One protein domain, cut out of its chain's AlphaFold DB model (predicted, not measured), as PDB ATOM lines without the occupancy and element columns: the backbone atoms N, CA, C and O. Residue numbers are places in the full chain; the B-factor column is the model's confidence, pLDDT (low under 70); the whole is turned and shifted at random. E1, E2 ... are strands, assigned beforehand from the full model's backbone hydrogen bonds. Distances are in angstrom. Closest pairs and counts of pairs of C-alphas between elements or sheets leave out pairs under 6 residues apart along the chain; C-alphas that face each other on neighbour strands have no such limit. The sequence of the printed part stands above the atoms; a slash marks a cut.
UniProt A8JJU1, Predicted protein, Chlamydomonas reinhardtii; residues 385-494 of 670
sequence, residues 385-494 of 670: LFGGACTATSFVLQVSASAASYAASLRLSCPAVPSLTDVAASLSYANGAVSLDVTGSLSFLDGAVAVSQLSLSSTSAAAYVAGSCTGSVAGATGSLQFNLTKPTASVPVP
ATOM      1  N   LEU A 385      31.862 -11.026   4.955       86.25
ATOM      2  CA  LEU A 385      31.452  -9.665   5.296       86.25
ATOM      3  C   LEU A 385      30.265  -9.672   6.263       86.25
ATOM      4  O   LEU A 385      29.427 -10.577   6.260       86.25
ATOM      5  N   PHE A 386      30.176  -8.617   7.079       82.06
ATOM      6  CA  PHE A 386      29.060  -8.376   8.004       82.06
ATOM      7  C   PHE A 386      28.774  -9.557   8.952       82.06
ATOM      8  O   PHE A 386      27.621  -9.912   9.188       82.06
ATOM      9  N   GLY A 387      29.828 -10.189   9.479       77.31
ATOM     10  CA  GLY A 387      29.693 -11.337  10.381       77.31
ATOM     11  C   GLY A 387      29.172 -12.609   9.702       77.31
ATOM     12  O   GLY A 387      28.562 -13.439  10.365       77.31
ATOM     13  N   GLY A 388      29.373 -12.758   8.388       80.81
ATOM     14  CA  GLY A 388      28.930 -13.926   7.616       80.81
ATOM     15  C   GLY A 388      27.605 -13.749   6.889       80.81
ATOM     16  O   GLY A 388      27.128 -14.698   6.272       80.81
ATOM     17  N   ALA A 389      27.013 -12.553   6.922       83.38
ATOM     18  CA  ALA A 389      25.777 -12.289   6.193       83.38
ATOM     19  C   ALA A 389      25.980 -12.292   4.668       83.38
ATOM     20  O   ALA A 389      25.081 -12.686   3.924       83.38
ATOM     21  N   CYS A 390      27.164 -11.872   4.216       88.44
ATOM     22  CA  CYS A 390      27.555 -11.882   2.812       88.44
ATOM     23  C   CYS A 390      28.998 -12.366   2.650       88.44
ATOM     24  O   CYS A 390      29.792 -12.385   3.588       88.44
ATOM     25  N   THR A 391      29.349 -12.729   1.427       91.56
ATOM     26  CA  THR A 391      30.678 -13.163   1.016       91.56
ATOM     27  C   THR A 391      31.179 -12.250  -0.093       91.56
ATOM     28  O   THR A 391      30.452 -11.970  -1.043       91.56
ATOM     29  N   ALA A 392      32.418 -11.786   0.026       91.94
ATOM     30  CA  ALA A 392      33.114 -11.034  -1.004       91.94
ATOM     31  C   ALA A 392      34.143 -11.914  -1.717       91.94
ATOM     32  O   ALA A 392      34.922 -12.611  -1.068       91.94
ATOM     33  N   THR A 393      34.185 -11.849  -3.042       92.88
ATOM     34  CA  THR A 393      35.235 -12.453  -3.874       92.88
ATOM     35  C   THR A 393      35.882 -11.377  -4.745       92.88
ATOM     36  O   THR A 393      35.387 -10.251  -4.836       92.88
ATOM     37  N   SER A 394      37.026 -11.689  -5.364       91.81
ATOM     38  CA  SER A 394      37.779 -10.739  -6.206       91.81
ATOM     39  C   SER A 394      38.056  -9.394  -5.513       91.81
ATOM     40  O   SER A 394      37.990  -8.340  -6.139       91.81
ATOM     41  N   PHE A 395      38.319  -9.430  -4.205       91.81
ATOM     42  CA  PHE A 395      38.440  -8.234  -3.380       91.81
ATOM     43  C   PHE A 395      39.777  -7.537  -3.650       91.81
ATOM     44  O   PHE A 395      40.849  -8.089  -3.393       91.81
ATOM     45  N   VAL A 396      39.710  -6.304  -4.142       91.62
ATOM     46  CA  VAL A 396      40.869  -5.454  -4.422       91.62
ATOM     47  C   VAL A 396      40.747  -4.184  -3.601       91.62
ATOM     48  O   VAL A 396      39.901  -3.338  -3.873       91.62
ATOM     49  N   LEU A 397      41.608  -4.057  -2.600       87.75
ATOM     50  CA  LEU A 397      41.740  -2.873  -1.768       87.75
ATOM     51  C   LEU A 397      42.623  -1.850  -2.483       87.75
ATOM     52  O   LEU A 397      43.772  -2.131  -2.817       87.75
ATOM     53  N   GLN A 398      42.088  -0.658  -2.700       84.12
ATOM     54  CA  GLN A 398      42.808   0.496  -3.205       84.12
ATOM     55  C   GLN A 398      43.140   1.413  -2.038       84.12
ATOM     56  O   GLN A 398      42.263   1.961  -1.364       84.12
ATOM     57  N   VAL A 399      44.433   1.583  -1.811       75.31
ATOM     58  CA  VAL A 399      44.940   2.527  -0.823       75.31
ATOM     59  C   VAL A 399      45.532   3.704  -1.599       75.31
ATOM     60  O   VAL A 399      46.163   3.508  -2.643       75.31
ATOM     61  N   SER A 400      45.314   4.932  -1.127       69.38
ATOM     62  CA  SER A 400      45.822   6.154  -1.767       69.38
ATOM     63  C   SER A 400      46.635   7.000  -0.785       69.38
ATOM     64  O   SER A 400      46.574   6.802   0.429       69.38
ATOM     65  N   ALA A 401      47.431   7.931  -1.310       59.47
ATOM     66  CA  ALA A 401      48.315   8.763  -0.498       59.47
ATOM     67  C   ALA A 401      47.602   9.895   0.269       59.47
ATOM     68  O   ALA A 401      48.193  10.442   1.194       59.47
ATOM     69  N   SER A 402      46.363  10.256  -0.087       56.75
ATOM     70  CA  SER A 402      45.755  11.537   0.310       56.75
ATOM     71  C   SER A 402      44.641  11.467   1.359       56.75
ATOM     72  O   SER A 402      44.179  12.521   1.788       56.75
ATOM     73  N   ALA A 403      44.179  10.285   1.780       53.00
ATOM     74  CA  ALA A 403      43.049  10.188   2.706       53.00
ATOM     75  C   ALA A 403      43.159   9.002   3.673       53.00
ATOM     76  O   ALA A 403      43.531   7.903   3.272       53.00
ATOM     77  N   ALA A 404      42.726   9.204   4.925       57.44
ATOM     78  CA  ALA A 404      42.527   8.162   5.944       57.44
ATOM     79  C   ALA A 404      41.289   7.277   5.656       57.44
ATOM     80  O   ALA A 404      40.588   6.835   6.563       57.44
ATOM     81  N   SER A 405      40.999   7.057   4.379       65.00
ATOM     82  CA  SER A 405      39.894   6.261   3.862       65.00
ATOM     83  C   SER A 405      40.449   5.305   2.823       65.00
ATOM     84  O   SER A 405      41.290   5.690   2.009       65.00
ATOM     85  N   TYR A 406      39.945   4.080   2.809       76.19
ATOM     86  CA  TYR A 406      40.254   3.126   1.755       76.19
ATOM     87  C   TYR A 406      38.995   2.790   0.967       76.19
ATOM     88  O   TYR A 406      37.885   2.773   1.506       76.19
ATOM     89  N   ALA A 407      39.196   2.530  -0.320       83.06
ATOM     90  CA  ALA A 407      38.169   2.032  -1.216       83.06
ATOM     91  C   ALA A 407      38.533   0.608  -1.624       83.06
ATOM     92  O   ALA A 407      39.709   0.261  -1.704       83.06
ATOM     93  N   ALA A 408      37.549  -0.234  -1.891       88.38
ATOM     94  CA  ALA A 408      37.784  -1.557  -2.436       88.38
ATOM     95  C   ALA A 408      36.755  -1.883  -3.511       88.38
ATOM     96  O   ALA A 408      35.598  -1.494  -3.401       88.38
ATOM     97  N   SER A 409      37.164  -2.623  -4.534       92.06
ATOM     98  CA  SER A 409      36.255  -3.231  -5.506       92.06
ATOM     99  C   SER A 409      36.151  -4.724  -5.227       92.06
ATOM    100  O   SER A 409      37.170  -5.373  -4.989       92.06
ATOM    101  N   LEU A 410      34.942  -5.274  -5.259       94.19
ATOM    102  CA  LEU A 410      34.680  -6.680  -4.955       94.19
ATOM    103  C   LEU A 410      33.451  -7.202  -5.708       94.19
ATOM    104  O   LEU A 410      32.663  -6.441  -6.268       94.19
ATOM    105  N   ARG A 411      33.280  -8.520  -5.693       93.06
ATOM    106  CA  ARG A 411      32.054  -9.220  -6.085       93.06
ATOM    107  C   ARG A 411      31.336  -9.679  -4.821       93.06
ATOM    108  O   ARG A 411      31.941 -10.359  -3.995       93.06
ATOM    109  N   LEU A 412      30.087  -9.269  -4.635       92.25
ATOM    110  CA  LEU A 412      29.295  -9.530  -3.437       92.25
ATOM    111  C   LEU A 412      28.282 -10.650  -3.690       92.25
ATOM    112  O   LEU A 412      27.522 -10.599  -4.657       92.25
ATOM    113  N   SER A 413      28.231 -11.603  -2.763       91.19
ATOM    114  CA  SER A 413      27.222 -12.659  -2.704       91.19
ATOM    115  C   SER A 413      26.572 -12.709  -1.320       91.19
ATOM    116  O   SER A 413      27.259 -12.945  -0.333       91.19
ATOM    117  N   CYS A 414      25.259 -12.523  -1.215       87.88
ATOM    118  CA  CYS A 414      24.508 -12.599   0.038       87.88
ATOM    119  C   CYS A 414      23.481 -13.742  -0.056       87.88
ATOM    120  O   CYS A 414      22.470 -13.583  -0.735       87.88
ATOM    121  N   PRO A 415      23.673 -14.885   0.633       82.12
ATOM    122  CA  PRO A 415      22.824 -16.073   0.462       82.12
ATOM    123  C   PRO A 415      21.332 -15.846   0.736       82.12
ATOM    124  O   PRO A 415      20.482 -16.494   0.132       82.12
ATOM    125  N   ALA A 416      20.999 -14.917   1.637       75.81
ATOM    126  CA  ALA A 416      19.612 -14.577   1.949       75.81
ATOM    127  C   ALA A 416      18.917 -13.760   0.841       75.81
ATOM    128  O   ALA A 416      17.700 -13.605   0.869       75.81
ATOM    129  N   VAL A 417      19.669 -13.244  -0.138       77.75
ATOM    130  CA  VAL A 417      19.163 -12.422  -1.241       77.75
ATOM    131  C   VAL A 417      19.696 -12.962  -2.568       77.75
ATOM    132  O   VAL A 417      20.785 -12.580  -2.992       77.75
ATOM    133  N   PRO A 418      18.926 -13.801  -3.280       76.19
ATOM    134  CA  PRO A 418      19.377 -14.406  -4.534       76.19
ATOM    135  C   PRO A 418      19.832 -13.399  -5.602       76.19
ATOM    136  O   PRO A 418      20.743 -13.693  -6.372       76.19
ATOM    137  N   SER A 419      19.240 -12.200  -5.632       78.88
ATOM    138  CA  SER A 419      19.610 -11.132  -6.569       78.88
ATOM    139  C   SER A 419      20.963 -10.481  -6.280       78.88
ATOM    140  O   SER A 419      21.514  -9.817  -7.151       78.88
ATOM    141  N   LEU A 420      21.520 -10.693  -5.088       84.50
ATOM    142  CA  LEU A 420      22.866 -10.283  -4.707       84.50
ATOM    143  C   LEU A 420      23.787 -11.498  -4.770       84.50
ATOM    144  O   LEU A 420      24.342 -11.887  -3.751       84.50
ATOM    145  N   THR A 421      23.918 -12.123  -5.939       89.38
ATOM    146  CA  THR A 421      24.871 -13.219  -6.170       89.38
ATOM    147  C   THR A 421      25.887 -12.785  -7.219       89.38
ATOM    148  O   THR A 421      25.513 -12.492  -8.350       89.38
ATOM    149  N   ASP A 422      27.163 -12.740  -6.836       89.88
ATOM    150  CA  ASP A 422      28.303 -12.355  -7.680       89.88
ATOM    151  C   ASP A 422      28.184 -10.959  -8.333       89.88
ATOM    152  O   ASP A 422      28.627 -10.716  -9.462       89.88
ATOM    153  N   VAL A 423      27.593 -10.002  -7.611       90.62
ATOM    154  CA  VAL A 423      27.343  -8.645  -8.123       90.62
ATOM    155  C   VAL A 423      28.539  -7.738  -7.855       90.62
ATOM    156  O   VAL A 423      29.130  -7.783  -6.779       90.62
ATOM    157  N   ALA A 424      28.905  -6.894  -8.818       92.00
ATOM    158  CA  ALA A 424      29.973  -5.917  -8.630       92.00
ATOM    159  C   ALA A 424      29.590  -4.870  -7.573       92.00
ATOM    160  O   ALA A 424      28.495  -4.303  -7.606       92.00
ATOM    161  N   ALA A 425      30.507  -4.598  -6.649       92.06
ATOM    162  CA  ALA A 425      30.318  -3.603  -5.610       92.06
ATOM    163  C   ALA A 425      31.612  -2.855  -5.276       92.06
ATOM    164  O   ALA A 425      32.716  -3.398  -5.381       92.06
ATOM    165  N   SER A 426      31.458  -1.616  -4.819       92.25
ATOM    166  CA  SER A 426      32.526  -0.806  -4.247       92.25
ATOM    167  C   SER A 426      32.303  -0.603  -2.755       92.25
ATOM    168  O   SER A 426      31.254  -0.122  -2.341       92.25
ATOM    169  N   LEU A 427      33.295  -0.952  -1.943       89.88
ATOM    170  CA  LEU A 427      33.311  -0.727  -0.504       89.88
ATOM    171  C   LEU A 427      34.126   0.527  -0.190       89.88
ATOM    172  O   LEU A 427      35.209   0.720  -0.731       89.88
ATOM    173  N   SER A 428      33.627   1.347   0.722       86.69
ATOM    174  CA  SER A 428      34.351   2.459   1.324       86.69
ATOM    175  C   SER A 428      34.245   2.383   2.844       86.69
ATOM    176  O   SER A 428      33.248   1.915   3.400       86.69
ATOM    177  N   TYR A 429      35.298   2.817   3.526       78.38
ATOM    178  CA  TYR A 429      35.321   2.898   4.981       78.38
ATOM    179  C   TYR A 429      35.686   4.312   5.422       78.38
ATOM    180  O   TYR A 429      36.753   4.824   5.072       78.38
ATOM    181  N   ALA A 430      34.796   4.930   6.198       75.00
ATOM    182  CA  ALA A 430      34.985   6.257   6.770       75.00
ATOM    183  C   ALA A 430      34.244   6.365   8.110       75.00
ATOM    184  O   ALA A 430      33.143   5.838   8.265       75.00
ATOM    185  N   ASN A 431      34.834   7.067   9.084       72.94
ATOM    186  CA  ASN A 431      34.201   7.390  10.373       72.94
ATOM    187  C   ASN A 431      33.602   6.182  11.128       72.94
ATOM    188  O   ASN A 431      32.543   6.293  11.741       72.94
ATOM    189  N   GLY A 432      34.249   5.010  11.081       70.94
ATOM    190  CA  GLY A 432      33.763   3.819  11.792       70.94
ATOM    191  C   GLY A 432      32.641   3.046  11.088       70.94
ATOM    192  O   GLY A 432      32.186   2.030  11.617       70.94
ATOM    193  N   ALA A 433      32.200   3.495   9.910       76.06
ATOM    194  CA  ALA A 433      31.157   2.854   9.122       76.06
ATOM    195  C   ALA A 433      31.725   2.255   7.831       76.06
ATOM    196  O   ALA A 433      32.511   2.883   7.119       76.06
ATOM    197  N   VAL A 434      31.289   1.034   7.527       81.56
ATOM    198  CA  VAL A 434      31.490   0.405   6.220       81.56
ATOM    199  C   VAL A 434      30.294   0.779   5.355       81.56
ATOM    200  O   VAL A 434      29.158   0.503   5.746       81.56
ATOM    201  N   SER A 435      30.549   1.381   4.196       86.75
ATOM    202  CA  SER A 435      29.556   1.625   3.150       86.75
ATOM    203  C   SER A 435      29.905   0.796   1.923       86.75
ATOM    204  O   SER A 435      31.077   0.628   1.592       86.75
ATOM    205  N   LEU A 436      28.904   0.237   1.261       89.38
ATOM    206  CA  LEU A 436      29.070  -0.655   0.128       89.38
ATOM    207  C   LEU A 436      28.015  -0.325  -0.922       89.38
ATOM    208  O   LEU A 436      26.827  -0.539  -0.709       89.38
ATOM    209  N   ASP A 437      28.469   0.183  -2.058       90.50
ATOM    210  CA  ASP A 437      27.633   0.530  -3.197       90.50
ATOM    211  C   ASP A 437      27.651  -0.618  -4.200       90.50
ATOM    212  O   ASP A 437      28.689  -0.964  -4.762       90.50
ATOM    213  N   VAL A 438      26.494  -1.233  -4.410       88.50
ATOM    214  CA  VAL A 438      26.304  -2.303  -5.383       88.50
ATOM    215  C   VAL A 438      25.880  -1.685  -6.708       88.50
ATOM    216  O   VAL A 438      24.856  -1.002  -6.798       88.50
ATOM    217  N   THR A 439      26.664  -1.957  -7.747       79.25
ATOM    218  CA  THR A 439      26.419  -1.491  -9.112       79.25
ATOM    219  C   THR A 439      25.891  -2.636  -9.964       79.25
ATOM    220  O   THR A 439      26.555  -3.661 -10.113       79.25
ATOM    221  N   GLY A 440      24.711  -2.459 -10.552       73.50
ATOM    222  CA  GLY A 440      24.110  -3.442 -11.447       73.50
ATOM    223  C   GLY A 440      22.591  -3.340 -11.485       73.50
ATOM    224  O   GLY A 440      21.977  -2.674 -10.657       73.50
ATOM    225  N   SER A 441      21.979  -4.021 -12.453       72.38
ATOM    226  CA  SER A 441      20.526  -4.190 -12.502       72.38
ATOM    227  C   SER A 441      20.114  -5.236 -11.474       72.38
ATOM    228  O   SER A 441      20.189  -6.437 -11.726       72.38
ATOM    229  N   LEU A 442      19.727  -4.771 -10.291       80.62
ATOM    230  CA  LEU A 442      19.214  -5.629  -9.236       80.62
ATOM    231  C   LEU A 442      17.704  -5.752  -9.384       80.62
ATOM    232  O   LEU A 442      17.013  -4.775  -9.672       80.62
ATOM    233  N   SER A 443      17.180  -6.947  -9.139       77.81
ATOM    234  CA  SER A 443      15.741  -7.158  -9.091       77.81
ATOM    235  C   SER A 443      15.328  -7.899  -7.834       77.81
ATOM    236  O   SER A 443      15.898  -8.936  -7.503       77.81
ATOM    237  N   PHE A 444      14.307  -7.398  -7.154       73.94
ATOM    238  CA  PHE A 444      13.672  -8.052  -6.015       73.94
ATOM    239  C   PHE A 444      12.252  -8.476  -6.404       73.94
ATOM    240  O   PHE A 444      11.735  -8.048  -7.435       73.94
ATOM    241  N   LEU A 445      11.623  -9.332  -5.592       71.25
ATOM    242  CA  LEU A 445      10.286  -9.878  -5.877       71.25
ATOM    243  C   LEU A 445      10.214 -10.572  -7.252       71.25
ATOM    244  O   LEU A 445       9.338 -10.271  -8.056       71.25
ATOM    245  N   ASP A 446      11.176 -11.451  -7.547       67.88
ATOM    246  CA  ASP A 446      11.211 -12.240  -8.793       67.88
ATOM    247  C   ASP A 446      11.207 -11.413 -10.088       67.88
ATOM    248  O   ASP A 446      10.687 -11.846 -11.111       67.88
ATOM    249  N   GLY A 447      11.802 -10.219 -10.051       69.56
ATOM    250  CA  GLY A 447      11.887  -9.338 -11.218       69.56
ATOM    251  C   GLY A 447      10.942  -8.141 -11.163       69.56
ATOM    252  O   GLY A 447      11.151  -7.188 -11.906       69.56
ATOM    253  N   ALA A 448       9.938  -8.150 -10.281       71.06
ATOM    254  CA  ALA A 448       8.905  -7.113 -10.264       71.06
ATOM    255  C   ALA A 448       9.394  -5.760  -9.721       71.06
ATOM    256  O   ALA A 448       8.865  -4.716 -10.104       71.06
ATOM    257  N   VAL A 449      10.394  -5.766  -8.832       76.50
ATOM    258  CA  VAL A 449      11.022  -4.545  -8.308       76.50
ATOM    259  C   VAL A 449      12.396  -4.399  -8.934       76.50
ATOM    260  O   VAL A 449      13.318  -5.115  -8.547       76.50
ATOM    261  N   ALA A 450      12.555  -3.450  -9.849       82.25
ATOM    262  CA  ALA A 450      13.860  -3.087 -10.385       82.25
ATOM    263  C   ALA A 450      14.550  -2.072  -9.465       82.25
ATOM    264  O   ALA A 450      13.923  -1.121  -8.995       82.25
ATOM    265  N   VAL A 451      15.843  -2.265  -9.222       81.81
ATOM    266  CA  VAL A 451      16.676  -1.420  -8.361       81.81
ATOM    267  C   VAL A 451      17.894  -0.956  -9.147       81.81
ATOM    268  O   VAL A 451      18.587  -1.758  -9.773       81.81
ATOM    269  N   SER A 452      18.129   0.354  -9.122       71.25
ATOM    270  CA  SER A 452      19.166   1.023  -9.913       71.25
ATOM    271  C   SER A 452      20.520   1.091  -9.200       71.25
ATOM    272  O   SER A 452      21.553   0.889  -9.831       71.25
ATOM    273  N   GLN A 453      20.527   1.362  -7.891       79.00
ATOM    274  CA  GLN A 453      21.743   1.467  -7.081       79.00
ATOM    275  C   GLN A 453      21.434   1.118  -5.626       79.00
ATOM    276  O   GLN A 453      20.661   1.831  -4.988       79.00
ATOM    277  N   LEU A 454      22.031   0.043  -5.103       86.50
ATOM    278  CA  LEU A 454      21.868  -0.379  -3.710       86.50
ATOM    279  C   LEU A 454      23.074   0.048  -2.880       86.50
ATOM    280  O   LEU A 454      24.156  -0.502  -3.046       86.50
ATOM    281  N   SER A 455      22.863   0.985  -1.957       89.12
ATOM    282  CA  SER A 455      23.853   1.333  -0.936       89.12
ATOM    283  C   SER A 455      23.561   0.538   0.329       89.12
ATOM    284  O   SER A 455      22.451   0.611   0.852       89.12
ATOM    285  N   LEU A 456      24.552  -0.187   0.835       88.31
ATOM    286  CA  LEU A 456      24.534  -0.907   2.103       88.31
ATOM    287  C   LEU A 456      25.483  -0.225   3.086       88.31
ATOM    288  O   LEU A 456      26.627   0.049   2.747       88.31
ATOM    289  N   SER A 457      25.057   0.002   4.321       87.38
ATOM    290  CA  SER A 457      25.891   0.544   5.385       87.38
ATOM    291  C   SER A 457      25.749  -0.263   6.670       87.38
ATOM    292  O   SER A 457      24.685  -0.780   7.022       87.38
ATOM    293  N   SER A 458      26.856  -0.425   7.389       84.06
ATOM    294  CA  SER A 458      26.847  -1.080   8.694       84.06
ATOM    295  C   SER A 458      28.015  -0.602   9.547       84.06
ATOM    296  O   SER A 458      29.126  -0.399   9.056       84.06
ATOM    297  N   THR A 459      27.770  -0.464  10.847       80.00
ATOM    298  CA  THR A 459      28.830  -0.341  11.852       80.00
ATOM    299  C   THR A 459      29.138  -1.719  12.428       80.00
ATOM    300  O   THR A 459      28.306  -2.630  12.364       80.00
ATOM    301  N   SER A 460      30.320  -1.897  13.019       68.00
ATOM    302  CA  SER A 460      30.708  -3.170  13.646       68.00
ATOM    303  C   SER A 460      29.682  -3.640  14.692       68.00
ATOM    304  O   SER A 460      29.302  -4.809  14.682       68.00
ATOM    305  N   ALA A 461      29.144  -2.715  15.498       74.19
ATOM    306  CA  ALA A 461      28.159  -2.981  16.552       74.19
ATOM    307  C   ALA A 461      26.698  -3.129  16.074       74.19
ATOM    308  O   ALA A 461      25.845  -3.557  16.852       74.19
ATOM    309  N   ALA A 462      26.366  -2.773  14.827       79.06
ATOM    310  CA  ALA A 462      24.983  -2.848  14.350       79.06
ATOM    311  C   ALA A 462      24.488  -4.302  14.251       79.06
ATOM    312  O   ALA A 462      25.201  -5.164  13.739       79.06
ATOM    313  N   ALA A 463      23.245  -4.563  14.665       82.88
ATOM    314  CA  ALA A 463      22.604  -5.882  14.546       82.88
ATOM    315  C   ALA A 463      22.191  -6.234  13.101       82.88
ATOM    316  O   ALA A 463      21.926  -7.395  12.779       82.88
ATOM    317  N   TYR A 464      22.132  -5.234  12.224       83.88
ATOM    318  CA  TYR A 464      21.767  -5.377  10.822       83.88
ATOM    319  C   TYR A 464      22.678  -4.533   9.922       83.88
ATOM    320  O   TYR A 464      23.344  -3.590  10.359       83.88
ATOM    321  N   VAL A 465      22.724  -4.912   8.652       86.25
ATOM    322  CA  VAL A 465      23.237  -4.107   7.546       86.25
ATOM    323  C   VAL A 465      22.049  -3.337   6.996       86.25
ATOM    324  O   VAL A 465      21.080  -3.957   6.555       86.25
ATOM    325  N   ALA A 466      22.098  -2.012   7.084       86.38
ATOM    326  CA  ALA A 466      21.063  -1.139   6.559       86.38
ATOM    327  C   ALA A 466      21.324  -0.883   5.080       86.38
ATOM    328  O   ALA A 466      22.461  -0.758   4.652       86.38
ATOM    329  N   GLY A 467      20.273  -0.806   4.292       86.19
ATOM    330  CA  GLY A 467      20.335  -0.650   2.857       86.19
ATOM    331  C   GLY A 467      19.283   0.333   2.396       86.19
ATOM    332  O   GLY A 467      18.143   0.315   2.864       86.19
ATOM    333  N   SER A 468      19.662   1.201   1.471       84.25
ATOM    334  CA  SER A 468      18.755   2.177   0.885       84.25
ATOM    335  C   SER A 468      19.000   2.286  -0.605       84.25
ATOM    336  O   SER A 468      20.146   2.330  -1.054       84.25
ATOM    337  N   CYS A 469      17.917   2.350  -1.366       83.06
ATOM    338  CA  CYS A 469      17.975   2.562  -2.799       83.06
ATOM    339  C   CYS A 469      16.688   3.168  -3.337       83.06
ATOM    340  O   CYS A 469      15.684   3.288  -2.632       83.06
ATOM    341  N   THR A 470      16.725   3.548  -4.608       84.12
ATOM    342  CA  THR A 470      15.505   3.794  -5.369       84.12
ATOM    343  C   THR A 470      15.087   2.487  -6.029       84.12
ATOM    344  O   THR A 470      15.885   1.806  -6.677       84.12
ATOM    345  N   GLY A 471      13.837   2.101  -5.792       81.44
ATOM    346  CA  GLY A 471      13.214   0.948  -6.426       81.44
ATOM    347  C   GLY A 471      12.110   1.420  -7.356       81.44
ATOM    348  O   GLY A 471      11.490   2.452  -7.109       81.44
ATOM    349  N   SER A 472      11.843   0.665  -8.410       81.00
ATOM    350  CA  SER A 472      10.706   0.907  -9.290       81.00
ATOM    351  C   SER A 472       9.883  -0.359  -9.458       81.00
ATOM    352  O   SER A 472      10.425  -1.460  -9.545       81.00
ATOM    353  N   VAL A 473       8.566  -0.190  -9.478       79.81
ATOM    354  CA  VAL A 473       7.598  -1.243  -9.796       79.81
ATOM    355  C   VAL A 473       6.610  -0.639 -10.769       79.81
ATOM    356  O   VAL A 473       6.107   0.458 -10.527       79.81
ATOM    357  N   ALA A 474       6.328  -1.336 -11.868       74.56
ATOM    358  CA  ALA A 474       5.361  -0.871 -12.863       74.56
ATOM    359  C   ALA A 474       5.677   0.528 -13.450       74.56
ATOM    360  O   ALA A 474       4.770   1.292 -13.769       74.56
ATOM    361  N   GLY A 475       6.958   0.908 -13.524       73.94
ATOM    362  CA  GLY A 475       7.384   2.247 -13.956       73.94
ATOM    363  C   GLY A 475       7.223   3.360 -12.909       73.94
ATOM    364  O   GLY A 475       7.670   4.477 -13.152       73.94
ATOM    365  N   ALA A 476       6.647   3.077 -11.736       81.00
ATOM    366  CA  ALA A 476       6.571   4.024 -10.627       81.00
ATOM    367  C   ALA A 476       7.782   3.869  -9.698       81.00
ATOM    368  O   ALA A 476       8.061   2.777  -9.193       81.00
ATOM    369  N   THR A 477       8.491   4.971  -9.461       86.38
ATOM    370  CA  THR A 477       9.710   5.010  -8.643       86.38
ATOM    371  C   THR A 477       9.384   5.367  -7.195       86.38
ATOM    372  O   THR A 477       8.593   6.267  -6.925       86.38
ATOM    373  N   GLY A 478      10.023   4.677  -6.255       84.75
ATOM    374  CA  GLY A 478       9.859   4.868  -4.820       84.75
ATOM    375  C   GLY A 478      11.158   4.665  -4.041       84.75
ATOM    376  O   GLY A 478      12.199   4.300  -4.595       84.75
ATOM    377  N   SER A 479      11.096   4.896  -2.731       86.19
ATOM    378  CA  SER A 479      12.213   4.647  -1.816       86.19
ATOM    379  C   SER A 479      12.174   3.208  -1.312       86.19
ATOM    380  O   SER A 479      11.169   2.783  -0.747       86.19
ATOM    381  N   LEU A 480      13.268   2.471  -1.465       83.50
ATOM    382  CA  LEU A 480      13.412   1.099  -0.996       83.50
ATOM    383  C   LEU A 480      14.372   1.055   0.191       83.50
ATOM    384  O   LEU A 480      15.547   1.395   0.063       83.50
ATOM    385  N   GLN A 481      13.871   0.614   1.339       86.88
ATOM    386  CA  GLN A 481      14.691   0.238   2.484       86.88
ATOM    387  C   GLN A 481      14.912  -1.271   2.461       86.88
ATOM    388  O   GLN A 481      13.985  -2.051   2.240       86.88
ATOM    389  N   PHE A 482      16.143  -1.683   2.697       83.06
ATOM    390  CA  PHE A 482      16.571  -3.069   2.715       83.06
ATOM    391  C   PHE A 482      17.376  -3.283   3.992       83.06
ATOM    392  O   PHE A 482      18.299  -2.529   4.239       83.06
ATOM    393  N   ASN A 483      17.069  -4.273   4.821       85.56
ATOM    394  CA  ASN A 483      17.909  -4.612   5.965       85.56
ATOM    395  C   ASN A 483      18.242  -6.096   5.956       85.56
ATOM    396  O   ASN A 483      17.376  -6.934   5.707       85.56
ATOM    397  N   LEU A 484      19.486  -6.418   6.296       84.69
ATOM    398  CA  LEU A 484      19.976  -7.786   6.420       84.69
ATOM    399  C   LEU A 484      20.479  -8.013   7.846       84.69
ATOM    400  O   LEU A 484      21.402  -7.330   8.286       84.69
ATOM    401  N   THR A 485      19.894  -8.951   8.589       84.69
ATOM    402  CA  THR A 485      20.366  -9.254   9.949       84.69
ATOM    403  C   THR A 485      21.725  -9.940   9.901       84.69
ATOM    404  O   THR A 485      21.949 -10.830   9.078       84.69
ATOM    405  N   LYS A 486      22.624  -9.577  10.818       83.94
ATOM    406  CA  LYS A 486      23.893 -10.292  10.969       83.94
ATOM    407  C   LYS A 486      23.655 -11.639  11.667       83.94
ATOM    408  O   LYS A 486      22.862 -11.676  12.611       83.94
ATOM    409  N   PRO A 487      24.313 -12.729  11.236       81.31
ATOM    410  CA  PRO A 487      24.266 -13.997  11.949       81.31
ATOM    411  C   PRO A 487      24.719 -13.856  13.404       81.31
ATOM    412  O   PRO A 487      25.708 -13.187  13.702       81.31
ATOM    413  N   THR A 488      24.018 -14.525  14.310       80.38
ATOM    414  CA  THR A 488      24.398 -14.678  15.719       80.38
ATOM    415  C   THR A 488      24.191 -16.128  16.147       80.38
ATOM    416  O   THR A 488      23.560 -16.909  15.437       80.38
ATOM    417  N   ALA A 489      24.671 -16.506  17.336       75.06
ATOM    418  CA  ALA A 489      24.420 -17.843  17.883       75.06
ATOM    419  C   ALA A 489      22.915 -18.172  17.996       75.06
ATOM    420  O   ALA A 489      22.525 -19.326  17.851       75.06
ATOM    421  N   SER A 490      22.066 -17.162  18.225       70.62
ATOM    422  CA  SER A 490      20.606 -17.306  18.306       70.62
ATOM    423  C   SER A 490      19.884 -17.135  16.964       70.62
ATOM    424  O   SER A 490      18.743 -17.573  16.829       70.62
ATOM    425  N   VAL A 491      20.524 -16.522  15.964       70.88
ATOM    426  CA  VAL A 491      19.990 -16.325  14.607       70.88
ATOM    427  C   VAL A 491      21.069 -16.745  13.600       70.88
ATOM    428  O   VAL A 491      21.782 -15.893  13.071       70.88
ATOM    429  N   PRO A 492      21.232 -18.055  13.339       69.50
ATOM    430  CA  PRO A 492      22.358 -18.565  12.553       69.50
ATOM    431  C   PRO A 492      22.245 -18.259  11.053       69.50
ATOM    432  O   PRO A 492      23.228 -18.370  10.328       69.50
ATOM    433  N   VAL A 493      21.056 -17.872  10.580       75.38
ATOM    434  CA  VAL A 493      20.782 -17.571   9.171       75.38
ATOM    435  C   VAL A 493      20.386 -16.096   9.032       75.38
ATOM    436  O   VAL A 493      19.484 -15.659   9.753       75.38
ATOM    437  N   PRO A 494      21.008 -15.326   8.116       75.88
ATOM    438  CA  PRO A 494      20.616 -13.946   7.853       75.88
ATOM    439  C   PRO A 494      19.159 -13.854   7.394       75.88
ATOM    440  O   PRO A 494      18.708 -14.622   6.543       75.88
TER     441      PRO A 494
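AT A GLANCE: This is residues 385 to 494 of the 670 residues of the protein "Predicted protein" of Chlamydomonas reinhardtii (UniProt A8JJU1). One seven-stranded sheet, E1 to E7, winds back and forth as a twisted, arched slab, with no named helix over either face. Its strands stand in chain order, five of them bend, and the edges E1 and E7 do not close into a barrel. The printed part has 110 residues, 70 of them in these strands; the class is all strand. The whole is compact, with a radius of gyration of the C-alphas of 14.4 A and spans of 45 by 37 by 24 A.

IN THESE COORDINATES: E4, residues 433 to 444, is the longest strand by residues and measures 25.6 A. Before it come E1, 390 to 400, 26.1 A, from C-alpha 390 at (27.555, -11.882, 2.812); E2, 406 to 413, 20.9 A; and E3, 423 to 430, 22.4 A. After it come E5, 449 to 459, 27.2 A; E6, 464 to 473, 25.4 A; and E7, 476 to 485, 28.1 A, ending at C-alpha 485 (20.366, -9.254, 9.949).

HOW THE PARTS SIT: The strands form a meander, each the antiparallel neighbour of the one before. E4 bends by 99 degrees at residue 441; N 436 and O 456 of E5 are 2.7 A apart. Towards one edge, N 426 of E3 and O 437 of E4 are at 2.8 A, N 408 of E2 and O 427 of E3 at 2.8 A, and N 391 of E1 and O 413 of E2 at 2.7 A. Towards the other, N 457 of E5 and O 466 of E6 are at 2.7 A, and N 467 of E6 and O 482 of E7 at 2.6 A. These six pairs are within hydrogen-bond range. E1 and E7 are apart.

THE WHOLE: The C-alphas of Ala 401 and Ala 474 are farthest apart, 45.7 A. The printed part has no cut, and no link is long. Confidence is under 70 at residues 400 to 405, 446 to 447, 460 and 492.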